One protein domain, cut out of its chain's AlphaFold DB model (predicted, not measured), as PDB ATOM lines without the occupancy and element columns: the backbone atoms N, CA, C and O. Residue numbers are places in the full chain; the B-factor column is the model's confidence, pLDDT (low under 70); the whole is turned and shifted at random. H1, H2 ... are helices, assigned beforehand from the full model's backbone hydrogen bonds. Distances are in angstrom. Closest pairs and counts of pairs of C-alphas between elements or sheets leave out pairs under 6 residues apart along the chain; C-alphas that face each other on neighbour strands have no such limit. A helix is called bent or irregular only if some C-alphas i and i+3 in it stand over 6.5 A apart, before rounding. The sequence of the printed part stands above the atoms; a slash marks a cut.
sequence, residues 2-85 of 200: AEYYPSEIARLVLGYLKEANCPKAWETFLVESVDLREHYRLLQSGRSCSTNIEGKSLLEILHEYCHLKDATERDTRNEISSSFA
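What this domain is: This is residues 2 to 85 of the 200 residues of an uncharacterized protein of Araneus ventricosus (UniProt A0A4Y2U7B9). Look for a small head of three helices, with one long helix, H4, as an arm whose residues 65 to 85 stick out from it. In the head H1 and H2 lie side by side as a helical hairpin, H3 packs across H1 near the end where H1 begins, and the long link of residues 45 to 57 leads back from H3 to H4, whose first residues pack on H1. The printed part has 84 residues with four named helices, H1, H2, H3 and H4 in that order, and no named strand, and its class is all helix. The whole is extended, with a radius of gyration of the C-alphas of 18.4 A, and the arm makes the length in its spans of 64 by 24 by 20 A.

Where its parts are: Start at Ala 2 and go on to C-alpha 6 at (144.512, 126.680, 132.722), where H1 begins; it runs over residues 6 to 19, 20.0 A long. Next find H2, residues 23 to 32, 14.2 A, and H3, residues 34 to 44, 15.7 A. H3 is irregular: C-alphas 35 and 38 are 7.6 A apart. After residues 45 to 57, find C-alpha 58 at (139.559, 119.767, 143.236); from there H4 runs over residues 58 to 85, 40.4 A, to C-alpha 85 at (171.258, 110.334, 166.449).

How they stand to each other: Begin with H1, the hub, which touches the three other helices. Its residues 14 to 18 alone touch H2, at a shallow tilt of 18 degrees, opposite ways; the closest C-alphas are those of Leu 17 and Trp 26, 5.5 A apart. Its residues 6 to 11 alone touch H3, at a steep tilt of 57 degrees, the same way, with the C-alphas of Ser 7 and Asp 35 closest at 4.7 A. Its residues 12 to 16 alone touch residues 58 to 59 of H4, about perpendicular at 73 degrees; the closest C-alphas, of Leu 12 and Leu 58, are 5.3 A apart. H2 and H3 touch only at the corner by their link, with the C-alphas of Leu 30 and Leu 36 closest at 6.1 A. H4 is apart from H2 and from H3. The helix packing is mostly crossed, but only just: of three touching pairs, the corner pair left out, 1 is at a shallow tilt. In the backbones of H1, H2 and H4 every O i to N i+4 pair is within hydrogen-bond range; in H3, 5 of 7 are.

The domain as a whole: The two C-alphas farthest apart are those of Ser 45 and Ala 85, at 64.9 A. Residues 65 to 85 of H4 stand free; without them the body spans 33 by 24 by 19 A. The printed part has no cut. The links H1 to H2 and H2 to H3 are tight, and H3 to H4 is a long link of 13 residues. Look in the B-factor column for the model's confidence: the mean pLDDT of the printed part is 83.3, and residue 2 and residues 71 to 85 are under 70.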
ATOM      1  N   ALA A   2     152.670 116.917 137.639       60.62
ATOM      2  CA  ALA A   2     151.864 117.112 136.439       60.62
ATOM      3  C   ALA A   2     151.437 118.586 136.368       60.62
ATOM      4  O   ALA A   2     150.948 119.140 137.353       60.62
ATOM      5  N   GLU A   3     151.705 119.232 135.240       83.31
ATOM      6  CA  GLU A   3     151.327 120.622 135.013       83.31
ATOM      7  C   GLU A   3     149.912 120.636 134.429       83.31
ATOM      8  O   GLU A   3     149.689 120.143 133.327       83.31
ATOM      9  N   TYR A   4     148.945 121.145 135.195       86.06
ATOM     10  CA  TYR A   4     147.564 121.270 134.730       86.06
ATOM     11  C   TYR A   4     147.420 122.461 133.782       86.06
ATOM     12  O   TYR A   4     147.916 123.559 134.064       86.06
ATOM     13  N   TYR A   5     146.669 122.285 132.695       90.31
ATOM     14  CA  TYR A   5     146.346 123.397 131.807       90.31
ATOM     15  C   TYR A   5     145.378 124.377 132.494       90.31
ATOM     16  O   TYR A   5     144.521 123.962 133.281       90.31
ATOM     17  N   PRO A   6     145.424 125.682 132.156       90.75
ATOM     18  CA  PRO A   6     144.512 126.680 132.722       90.75
ATOM     19  C   PRO A   6     143.029 126.310 132.591       90.75
ATOM     20  O   PRO A   6     142.257 126.496 133.529       90.75
ATOM     21  N   SER A   7     142.639 125.714 131.461       91.44
ATOM     22  CA  SER A   7     141.275 125.229 131.225       91.44
ATOM     23  C   SER A   7     140.876 124.100 132.170       91.44
ATOM     24  O   SER A   7     139.729 124.034 132.605       91.44
ATOM     25  N   GLU A   8     141.800 123.217 132.530       91.62
ATOM     26  CA  GLU A   8     141.523 122.128 133.458       91.62
ATOM     27  C   GLU A   8     141.375 122.637 134.889       91.62
ATOM     28  O   GLU A   8     140.436 122.253 135.583       91.62
ATOM     29  N   ILE A   9     142.228 123.579 135.293       92.12
ATOM     30  CA  ILE A   9     142.110 124.265 136.583       92.12
ATOM     31  C   ILE A   9     140.769 124.999 136.660       92.12
ATOM     32  O   ILE A   9     140.054 124.882 137.653       92.12
ATOM     33  N   ALA A  10     140.373 125.697 135.595       93.19
ATOM     34  CA  ALA A  10     139.077 126.359 135.542       93.19
ATOM     35  C   ALA A  10     137.911 125.358 135.651       93.19
ATOM     36  O   ALA A  10     136.936 125.634 136.348       93.19
ATOM     37  N   ARG A  11     138.003 124.171 135.029       93.94
ATOM     38  CA  ARG A  11     136.994 123.104 135.185       93.94
ATOM     39  C   ARG A  11     136.909 122.592 136.620       93.94
ATOM     40  O   ARG A  11     135.800 122.432 137.124       93.94
ATOM     41  N   LEU A  12     138.050 122.394 137.280       94.44
ATOM     42  CA  LEU A  12     138.098 121.988 138.685       94.44
ATOM     43  C   LEU A  12     137.437 123.023 139.598       94.44
ATOM     44  O   LEU A  12     136.629 122.668 140.454       94.44
ATOM     45  N   VAL A  13     137.736 124.308 139.388       94.44
ATOM     46  CA  VAL A  13     137.120 125.414 140.135       94.44
ATOM     47  C   VAL A  13     135.611 125.463 139.897       94.44
ATOM     48  O   VAL A  13     134.839 125.615 140.840       94.44
ATOM     49  N   LEU A  14     135.173 125.270 138.651       93.38
ATOM     50  CA  LEU A  14     133.757 125.195 138.306       93.38
ATOM     51  C   LEU A  14     133.064 124.010 139.006       93.38
ATOM     52  O   LEU A  14     131.945 124.157 139.499       93.38
ATOM     53  N   GLY A  15     133.728 122.854 139.091       93.94
ATOM     54  CA  GLY A  15     133.262 121.695 139.859       93.94
ATOM     55  C   GLY A  15     133.120 122.007 141.345       93.94
ATOM     56  O   GLY A  15     132.054 121.800 141.921       93.94
ATOM     57  N   TYR A  16     134.143 122.623 141.936       94.88
ATOM     58  CA  TYR A  16     134.124 123.031 143.337       94.88
ATOM     59  C   TYR A  16     132.987 124.010 143.654       94.88
ATOM     60  O   TYR A  16     132.269 123.815 144.627       94.88
ATOM     61  N   LEU A  17     132.758 125.032 142.821       93.62
ATOM     62  CA  LEU A  17     131.658 125.986 143.024       93.62
ATOM     63  C   LEU A  17     130.279 125.308 142.989       93.62
ATOM     64  O   LEU A  17     129.356 125.739 143.685       93.62
ATOM     65  N   LYS A  18     130.144 124.245 142.191       91.56
ATOM     66  CA  LYS A  18     128.932 123.425 142.130       91.56
ATOM     67  C   LYS A  18     128.759 122.594 143.404       91.56
ATOM     68  O   LYS A  18     127.673 122.593 143.973       91.56
ATOM     69  N   GLU A  19     129.816 121.925 143.859       92.25
ATOM     70  CA  GLU A  19     129.825 121.118 145.092       92.25
ATOM     71  C   GLU A  19     129.615 121.974 146.350       92.25
ATOM     72  O   GLU A  19     128.868 121.592 147.247       92.25
ATOM     73  N   ALA A  20     130.198 123.175 146.384       91.38
ATOM     74  CA  ALA A  20     130.051 124.159 147.455       91.38
ATOM     75  C   ALA A  20     128.689 124.884 147.446       91.38
ATOM     76  O   ALA A  20     128.485 125.823 148.214       91.38
ATOM     77  N   ASN A  21     127.760 124.477 146.574       92.56
ATOM     78  CA  ASN A  21     126.415 125.037 146.448       92.56
ATOM     79  C   ASN A  21     126.398 126.567 146.244       92.56
ATOM     80  O   ASN A  21     125.600 127.290 146.845       92.56
ATOM     81  N   CYS A  22     127.285 127.065 145.378       92.81
ATOM     82  CA  CYS A  22     127.445 128.487 145.068       92.81
ATOM     83  C   CYS A  22     126.971 128.811 143.632       92.81
ATOM     84  O   CYS A  22     127.788 129.177 142.782       92.81
ATOM     85  N   PRO A  23     125.660 128.722 143.318       90.06
ATOM     86  CA  PRO A  23     125.161 128.763 141.939       90.06
ATOM     87  C   PRO A  23     125.438 130.091 141.223       90.06
ATOM     88  O   PRO A  23     125.809 130.097 140.057       90.06
ATOM     89  N   LYS A  24     125.346 131.227 141.927       91.44
ATOM     90  CA  LYS A  24     125.642 132.545 141.334       91.44
ATOM     91  C   LYS A  24     127.106 132.676 140.921       91.44
ATOM     92  O   LYS A  24     127.402 133.204 139.851       91.44
ATOM     93  N   ALA A  25     128.014 132.212 141.778       92.12
ATOM     94  CA  ALA A  25     129.441 132.218 141.485       92.12
ATOM     95  C   ALA A  25     129.752 131.245 140.345       92.12
ATOM     96  O   ALA A  25     130.510 131.590 139.450       92.12
ATOM     97  N   TRP A  26     129.105 130.077 140.339       93.50
ATOM     98  CA  TRP A  26     129.217 129.095 139.266       93.50
ATOM     99  C   TRP A  26     128.812 129.673 137.902       93.50
ATOM    100  O   TRP A  26     129.586 129.594 136.951       93.50
ATOM    101  N   GLU A  27     127.641 130.311 137.812       91.50
ATOM    102  CA  GLU A  27     127.143 130.920 136.571       91.50
ATOM    103  C   GLU A  27     128.041 132.068 136.105       91.50
ATOM    104  O   GLU A  27     128.429 132.124 134.939       91.50
ATOM    105  N   THR A  28     128.406 132.962 137.028       92.56
ATOM    106  CA  THR A  28     129.264 134.117 136.728       92.56
ATOM    107  C   THR A  28     130.628 133.652 136.226       92.56
ATOM    108  O   THR A  28     131.086 134.081 135.170       92.56
ATOM    109  N   PHE A  29     131.244 132.703 136.931       93.56
ATOM    110  CA  PHE A  29     132.548 132.161 136.576       93.56
ATOM    111  C   PHE A  29     132.529 131.431 135.228       93.56
ATOM    112  O   PHE A  29     133.463 131.579 134.438       93.56
ATOM    113  N   LEU A  30     131.457 130.691 134.925       92.06
ATOM    114  CA  LEU A  30     131.291 130.018 133.637       92.06
ATOM    115  C   LEU A  30     131.243 131.001 132.458       92.06
ATOM    116  O   LEU A  30     131.758 130.689 131.385       92.06
ATOM    117  N   VAL A  31     130.615 132.166 132.644       91.44
ATOM    118  CA  VAL A  31     130.448 133.178 131.589       91.44
ATOM    119  C   VAL A  31     131.687 134.064 131.442       91.44
ATOM    120  O   VAL A  31     132.066 134.401 130.320       91.44
ATOM    121  N   GLU A  32     132.323 134.444 132.550       91.81
ATOM    122  CA  GLU A  32     133.457 135.376 132.550       91.81
ATOM    123  C   GLU A  32     134.797 134.698 132.232       91.81
ATOM    124  O   GLU A  32     135.703 135.331 131.682       91.81
ATOM    125  N   SER A  33     134.943 133.409 132.551       91.19
ATOM    126  CA  SER A  33     136.203 132.694 132.359       91.19
ATOM    127  C   SER A  33     136.474 132.392 130.883       91.19
ATOM    128  O   SER A  33     135.795 131.596 130.227       91.19
ATOM    129  N   VAL A  34     137.544 132.992 130.364       91.31
ATOM    130  CA  VAL A  34     138.018 132.812 128.984       91.31
ATOM    131  C   VAL A  34     138.396 131.352 128.700       91.31
ATOM    132  O   VAL A  34     138.194 130.875 127.576       91.31
ATOM    133  N   ASP A  35     138.896 130.653 129.717       91.62
ATOM    134  CA  ASP A  35     139.356 129.262 129.666       91.62
ATOM    135  C   ASP A  35     138.204 128.243 129.731       91.62
ATOM    136  O   ASP A  35     138.407 127.064 129.451       91.62
ATOM    137  N   LEU A  36     136.978 128.698 130.031       91.31
ATOM    138  CA  LEU A  36     135.758 127.881 130.027       91.31
ATOM    139  C   LEU A  36     134.877 128.093 128.788       91.31
ATOM    140  O   LEU A  36     133.802 127.504 128.701       91.31
ATOM    141  N   ARG A  37     135.309 128.876 127.789       90.62
ATOM    142  CA  ARG A  37     134.486 129.170 126.596       90.62
ATOM    143  C   ARG A  37     134.006 127.927 125.850       90.62
ATOM    144  O   ARG A  37     132.862 127.890 125.397       90.62
ATOM    145  N   GLU A  38     134.860 126.919 125.703       89.31
ATOM    146  CA  GLU A  38     134.470 125.647 125.087       89.31
ATOM    147  C   GLU A  38     133.441 124.912 125.949       89.31
ATOM    148  O   GLU A  38     132.390 124.504 125.456       89.31
ATOM    149  N   HIS A  39     133.698 124.836 127.253       88.56
ATOM    150  CA  HIS A  39     132.802 124.211 128.217       88.56
ATOM    151  C   HIS A  39     131.420 124.884 128.237       88.56
ATOM    152  O   HIS A  39     130.392 124.210 128.281       88.56
ATOM    153  N   TYR A  40     131.379 126.213 128.146       90.12
ATOM    154  CA  TYR A  40     130.148 126.993 128.053       90.12
ATOM    155  C   TYR A  40     129.372 126.696 126.761       90.12
ATOM    156  O   TYR A  40     128.157 126.505 126.799       90.12
ATOM    157  N   ARG A  41     130.059 126.590 125.614       90.31
ATOM    158  CA  ARG A  41     129.430 126.210 124.334       90.31
ATOM    159  C   ARG A  41     128.855 124.797 124.367       90.31
ATOM    160  O   ARG A  41     127.759 124.572 123.858       90.31
ATOM    161  N   LEU A  42     129.577 123.850 124.965       90.25
ATOM    162  CA  LEU A  42     129.107 122.473 125.108       90.25
ATOM    163  C   LEU A  42     127.843 122.420 125.966       90.25
ATOM    164  O   LEU A  42     126.855 121.808 125.549       90.25
ATOM    165  N   LEU A  43     127.822 123.174 127.064       88.94
ATOM    166  CA  LEU A  43     126.658 123.270 127.933       88.94
ATOM    167  C   LEU A  43     125.437 123.876 127.222       88.94
ATOM    168  O   LEU A  43     124.337 123.339 127.334       88.94
ATOM    169  N   GLN A  44     125.629 124.928 126.417       88.50
ATOM    170  CA  GLN A  44     124.562 125.495 125.580       88.50
ATOM    171  C   GLN A  44     124.014 124.501 124.549       88.50
ATOM    172  O   GLN A  44     122.830 124.538 124.229       88.50
ATOM    173  N   SER A  45     124.854 123.591 124.047       90.44
ATOM    174  CA  SER A  45     124.426 122.515 123.143       90.44
ATOM    175  C   SER A  45     123.709 121.355 123.850       90.44
ATOM    176  O   SER A  45     123.406 120.352 123.208       90.44
ATOM    177  N   GLY A  46     123.462 121.460 125.161       88.56
ATOM    178  CA  GLY A  46     122.847 120.405 125.969       88.56
ATOM    179  C   GLY A  46     123.799 119.262 126.328       88.56
ATOM    180  O   GLY A  46     123.351 118.226 126.813       88.56
ATOM    181  N   ARG A  47     125.109 119.427 126.099       86.50
ATOM    182  CA  ARG A  47     126.127 118.438 126.468       86.50
ATOM    183  C   ARG A  47     126.729 118.774 127.824       86.50
ATOM    184  O   ARG A  47     127.150 119.903 128.065       86.50
ATOM    185  N   SER A  48     126.796 117.779 128.703       80.31
ATOM    186  CA  SER A  48     127.524 117.883 129.963       80.31
ATOM    187  C   SER A  48     128.996 117.540 129.750       80.31
ATOM    188  O   SER A  48     129.346 116.610 129.025       80.31
ATOM    189  N   CYS A  49     129.870 118.304 130.398       80.81
ATOM    190  CA  CYS A  49     131.299 118.034 130.449       80.81
ATOM    191  C   CYS A  49     131.695 117.750 131.892       80.81
ATOM    192  O   CYS A  49     131.140 118.337 132.823       80.81
ATOM    193  N   SER A  50     132.641 116.828 132.071       87.75
ATOM    194  CA  SER A  50     133.169 116.524 133.396       87.75
ATOM    195  C   SER A  50     134.014 117.689 133.907       87.75
ATOM    196  O   SER A  50     134.897 118.194 133.205       87.75
ATOM    197  N   THR A  51     133.755 118.085 135.150       90.44
ATOM    198  CA  THR A  51     134.555 119.063 135.896       90.44
ATOM    199  C   THR A  51     135.778 118.435 136.559       90.44
ATOM    200  O   THR A  51     136.634 119.161 137.054       90.44
ATOM    201  N   ASN A  52     135.881 117.103 136.540       91.44
ATOM    202  CA  ASN A  52     136.969 116.362 137.167       91.44
ATOM    203  C   ASN A  52     138.134 116.192 136.182       91.44
ATOM    204  O   ASN A  52     137.936 116.093 134.960       91.44
ATOM    205  N   ILE A  53     139.348 116.119 136.720       88.69
ATOM    206  CA  ILE A  53     140.556 115.751 135.973       88.69
ATOM    207  C   ILE A  53     140.985 114.375 136.463       88.69
ATOM    208  O   ILE A  53     141.063 114.160 137.667       88.69
ATOM    209  N   GLU A  54     141.210 113.432 135.544       86.00
ATOM    210  CA  GLU A  54     141.597 112.051 135.891       86.00
ATOM    211  C   GLU A  54     140.642 111.383 136.902       86.00
ATOM    212  O   GLU A  54     141.032 110.557 137.721       86.00
ATOM    213  N   GLY A  55     139.362 111.767 136.866       88.56
ATOM    214  CA  GLY A  55     138.340 111.287 137.797       88.56
ATOM    215  C   GLY A  55     138.326 111.983 139.162       88.56
ATOM    216  O   GLY A  55     137.335 111.831 139.869       88.56
ATOM    217  N   LYS A  56     139.331 112.801 139.490       90.19
ATOM    218  CA  LYS A  56     139.470 113.470 140.788       90.19
ATOM    219  C   LYS A  56     138.854 114.872 140.800       90.19
ATOM    220  O   LYS A  56     138.974 115.630 139.826       90.19
ATOM    221  N   SER A  57     138.198 115.222 141.903       93.44
ATOM    222  CA  SER A  57     137.707 116.576 142.182       93.44
ATOM    223  C   SER A  57     138.831 117.489 142.684       93.44
ATOM    224  O   SER A  57     139.913 117.032 143.064       93.44
ATOM    225  N   LEU A  58     138.579 118.803 142.723       92.56
ATOM    226  CA  LEU A  58     139.559 119.767 143.236       92.56
ATOM    227  C   LEU A  58     139.964 119.446 144.682       92.56
ATOM    228  O   LEU A  58     141.141 119.518 145.023       92.56
ATOM    229  N   LEU A  59     138.994 119.076 145.520       91.00
ATOM    230  CA  LEU A  59     139.241 118.743 146.922       91.00
ATOM    231  C   LEU A  59     140.078 117.473 147.063       91.00
ATOM    232  O   LEU A  59     140.984 117.440 147.890       91.00
ATOM    233  N   GLU A  60     139.817 116.455 146.243       91.69
ATOM    234  CA  GLU A  60     140.583 115.205 146.255       91.69
ATOM    235  C   GLU A  60     142.041 115.437 145.850       91.69
ATOM    236  O   GLU A  60     142.946 114.959 146.533       91.69
ATOM    237  N   ILE A  61     142.272 116.233 144.799       90.56
ATOM    238  CA  ILE A  61     143.622 116.601 144.343       90.56
ATOM    239  C   ILE A  61     144.370 117.375 145.436       90.56
ATOM    240  O   ILE A  61     145.532 117.083 145.722       90.56
ATOM    241  N   LEU A  62     143.714 118.348 146.078       89.69
ATOM    242  CA  LEU A  62     144.320 119.119 147.168       89.69
ATOM    243  C   LEU A  62     144.622 118.246 148.391       89.69
ATOM    244  O   LEU A  62     145.666 118.407 149.018       89.69
ATOM    245  N   HIS A  63     143.739 117.306 148.719       89.69
ATOM    246  CA  HIS A  63     143.926 116.392 149.839       89.69
ATOM    247  C   HIS A  63     145.090 115.420 149.601       89.69
ATOM    248  O   HIS A  63     145.933 115.234 150.478       89.69
ATOM    249  N   GLU A  64     145.189 114.852 148.398       88.12
ATOM    250  CA  GLU A  64     146.326 114.024 147.984       88.12
ATOM    251  C   GLU A  64     147.639 114.811 148.038       88.12
ATOM    252  O   GLU A  64     148.636 114.314 148.564       88.12
ATOM    253  N   TYR A  65     147.630 116.065 147.580       86.06
ATOM    254  CA  TYR A  65     148.792 116.942 147.671       86.06
ATOM    255  C   TYR A  65     149.229 117.189 149.123       86.06
ATOM    256  O   TYR A  65     150.417 117.063 149.428       86.06
ATOM    257  N   CYS A  66     148.293 117.494 150.027       85.38
ATOM    258  CA  CYS A  66     148.596 117.664 151.450       85.38
ATOM    259  C   CYS A  66     149.207 116.390 152.050       85.38
ATOM    260  O   CYS A  66     150.245 116.460 152.702       85.38
ATOM    261  N   HIS A  67     148.642 115.219 151.748       83.38
ATOM    262  CA  HIS A  67     149.183 113.946 152.223       83.38
ATOM    263  C   HIS A  67     150.593 113.643 151.705       83.38
ATOM    264  O   HIS A  67     151.434 113.162 152.469       83.38
ATOM    265  N   LEU A  68     150.872 113.924 150.429       81.62
ATOM    266  CA  LEU A  68     152.214 113.758 149.860       81.62
ATOM    267  C   LEU A  68     153.218 114.714 150.511       81.62
ATOM    268  O   LEU A  68     154.359 114.328 150.785       81.62
ATOM    269  N   LYS A  69     152.798 115.951 150.778       78.94
ATOM    270  CA  LYS A  69     153.632 116.947 151.448       78.94
ATOM    271  C   LYS A  69     153.968 116.512 152.878       78.94
ATOM    272  O   LYS A  69     155.143 116.486 153.238       78.94
ATOM    273  N   ASP A  70     152.974 116.061 153.638       76.12
ATOM    274  CA  ASP A  70     153.155 115.571 155.009       76.12
ATOM    275  C   ASP A  70     154.008 114.293 155.076       76.12
ATOM    276  O   ASP A  70     154.681 114.036 156.076       76.12
ATOM    277  N   ALA A  71     153.970 113.444 154.045       68.50
ATOM    278  CA  ALA A  71     154.853 112.281 153.941       68.50
ATOM    279  C   ALA A  71     156.309 112.705 153.680       68.50
ATOM    280  O   ALA A  71     157.217 112.265 154.383       68.50
ATOM    281  N   THR A  72     156.520 113.646 152.759       66.44
ATOM    282  CA  THR A  72     157.857 114.150 152.403       66.44
ATOM    283  C   THR A  72     158.530 114.887 153.572       66.44
ATOM    284  O   THR A  72     159.731 114.738 153.813       66.44
ATOM    285  N   GLU A  73     157.769 115.662 154.350       61.25
ATOM    286  CA  GLU A  73     158.278 116.346 155.550       61.25
ATOM    287  C   GLU A  73     158.614 115.374 156.698       61.25
ATOM    288  O   GLU A  73     159.501 115.643 157.512       61.25
ATOM    289  N   ARG A  74     157.941 114.219 156.766       58.94
ATOM    290  CA  ARG A  74     158.261 113.163 157.740       58.94
ATOM    291  C   ARG A  74     159.500 112.366 157.345       58.94
ATOM    292  O   ARG A  74     160.324 112.094 158.215       58.94
ATOM    293  N   ASP A  75     159.672 112.064 156.063       57.06
ATOM    294  CA  ASP A  75     160.851 111.339 155.576       57.06
ATOM    295  C   ASP A  75     162.127 112.184 155.697       57.06
ATOM    296  O   ASP A  75     163.142 111.709 156.203       57.06
ATOM    297  N   THR A  76     162.059 113.478 155.372       59.06
ATOM    298  CA  THR A  76     163.188 114.405 155.589       59.06
ATOM    299  C   THR A  76     163.535 114.572 157.071       59.06
ATOM    300  O   THR A  76     164.713 114.599 157.425       59.06
ATOM    301  N   ARG A  77     162.546 114.618 157.974       51.47
ATOM    302  CA  ARG A  77     162.807 114.670 159.423       51.47
ATOM    303  C   ARG A  77     163.401 113.361 159.957       51.47
ATOM    304  O   ARG A  77     164.233 113.422 160.858       51.47
ATOM    305  N   ASN A  78     163.036 112.204 159.405       54.41
ATOM    306  CA  ASN A  78     163.600 110.912 159.807       54.41
ATOM    307  C   ASN A  78     165.055 110.724 159.340       54.41
ATOM    308  O   ASN A  78     165.870 110.242 160.123       54.41
ATOM    309  N   GLU A  79     165.403 111.175 158.133       51.31
ATOM    310  CA  GLU A  79     166.784 111.201 157.609       51.31
ATOM    311  C   GLU A  79     167.695 112.150 158.411       51.31
ATOM    312  O   GLU A  79     168.861 111.864 158.698       51.31
ATOM    313  N   ILE A  80     167.150 113.292 158.836       53.50
ATOM    314  CA  ILE A  80     167.878 114.260 159.660       53.50
ATOM    315  C   ILE A  80     168.017 113.743 161.105       53.50
ATOM    316  O   ILE A  80     169.082 113.866 161.711       53.50
ATOM    317  N   SER A  81     166.980 113.104 161.653       51.38
ATOM    318  CA  SER A  81     167.006 112.510 162.997       51.38
ATOM    319  C   SER A  81     167.974 111.322 163.091       51.38
ATOM    320  O   SER A  81     168.694 111.201 164.079       51.38
ATOM    321  N   SER A  82     168.078 110.485 162.052       49.59
ATOM    322  CA  SER A  82     169.060 109.389 162.000       49.59
ATOM    323  C   SER A  82     170.503 109.897 161.849       49.59
ATOM    324  O   SER A  82     171.430 109.318 162.421       49.59
ATOM    325  N   SER A  83     170.695 111.023 161.158       50.25
ATOM    326  CA  SER A  83     172.001 111.681 161.020       50.25
ATOM    327  C   SER A  83     172.461 112.364 162.317       50.25
ATOM    328  O   SER A  83     173.640 112.294 162.663       50.25
ATOM    329  N   PHE A  84     171.546 112.962 163.092       49.56
ATOM    330  CA  PHE A  84     171.864 113.557 164.400       49.56
ATOM    331  C   PHE A  84     171.903 112.541 165.555       49.56
ATOM    332  O   PHE A  84     172.649 112.747 166.513       49.56
ATOM    333  N   ALA A  85     171.177 111.420 165.467       49.50
ATOM    334  CA  ALA A  85     171.258 110.334 166.449       49.50
ATOM    335  C   ALA A  85     172.646 109.669 166.474       49.50
ATOM    336  O   ALA A  85     173.096 109.227 167.529       49.50
TER     337      ALA A  85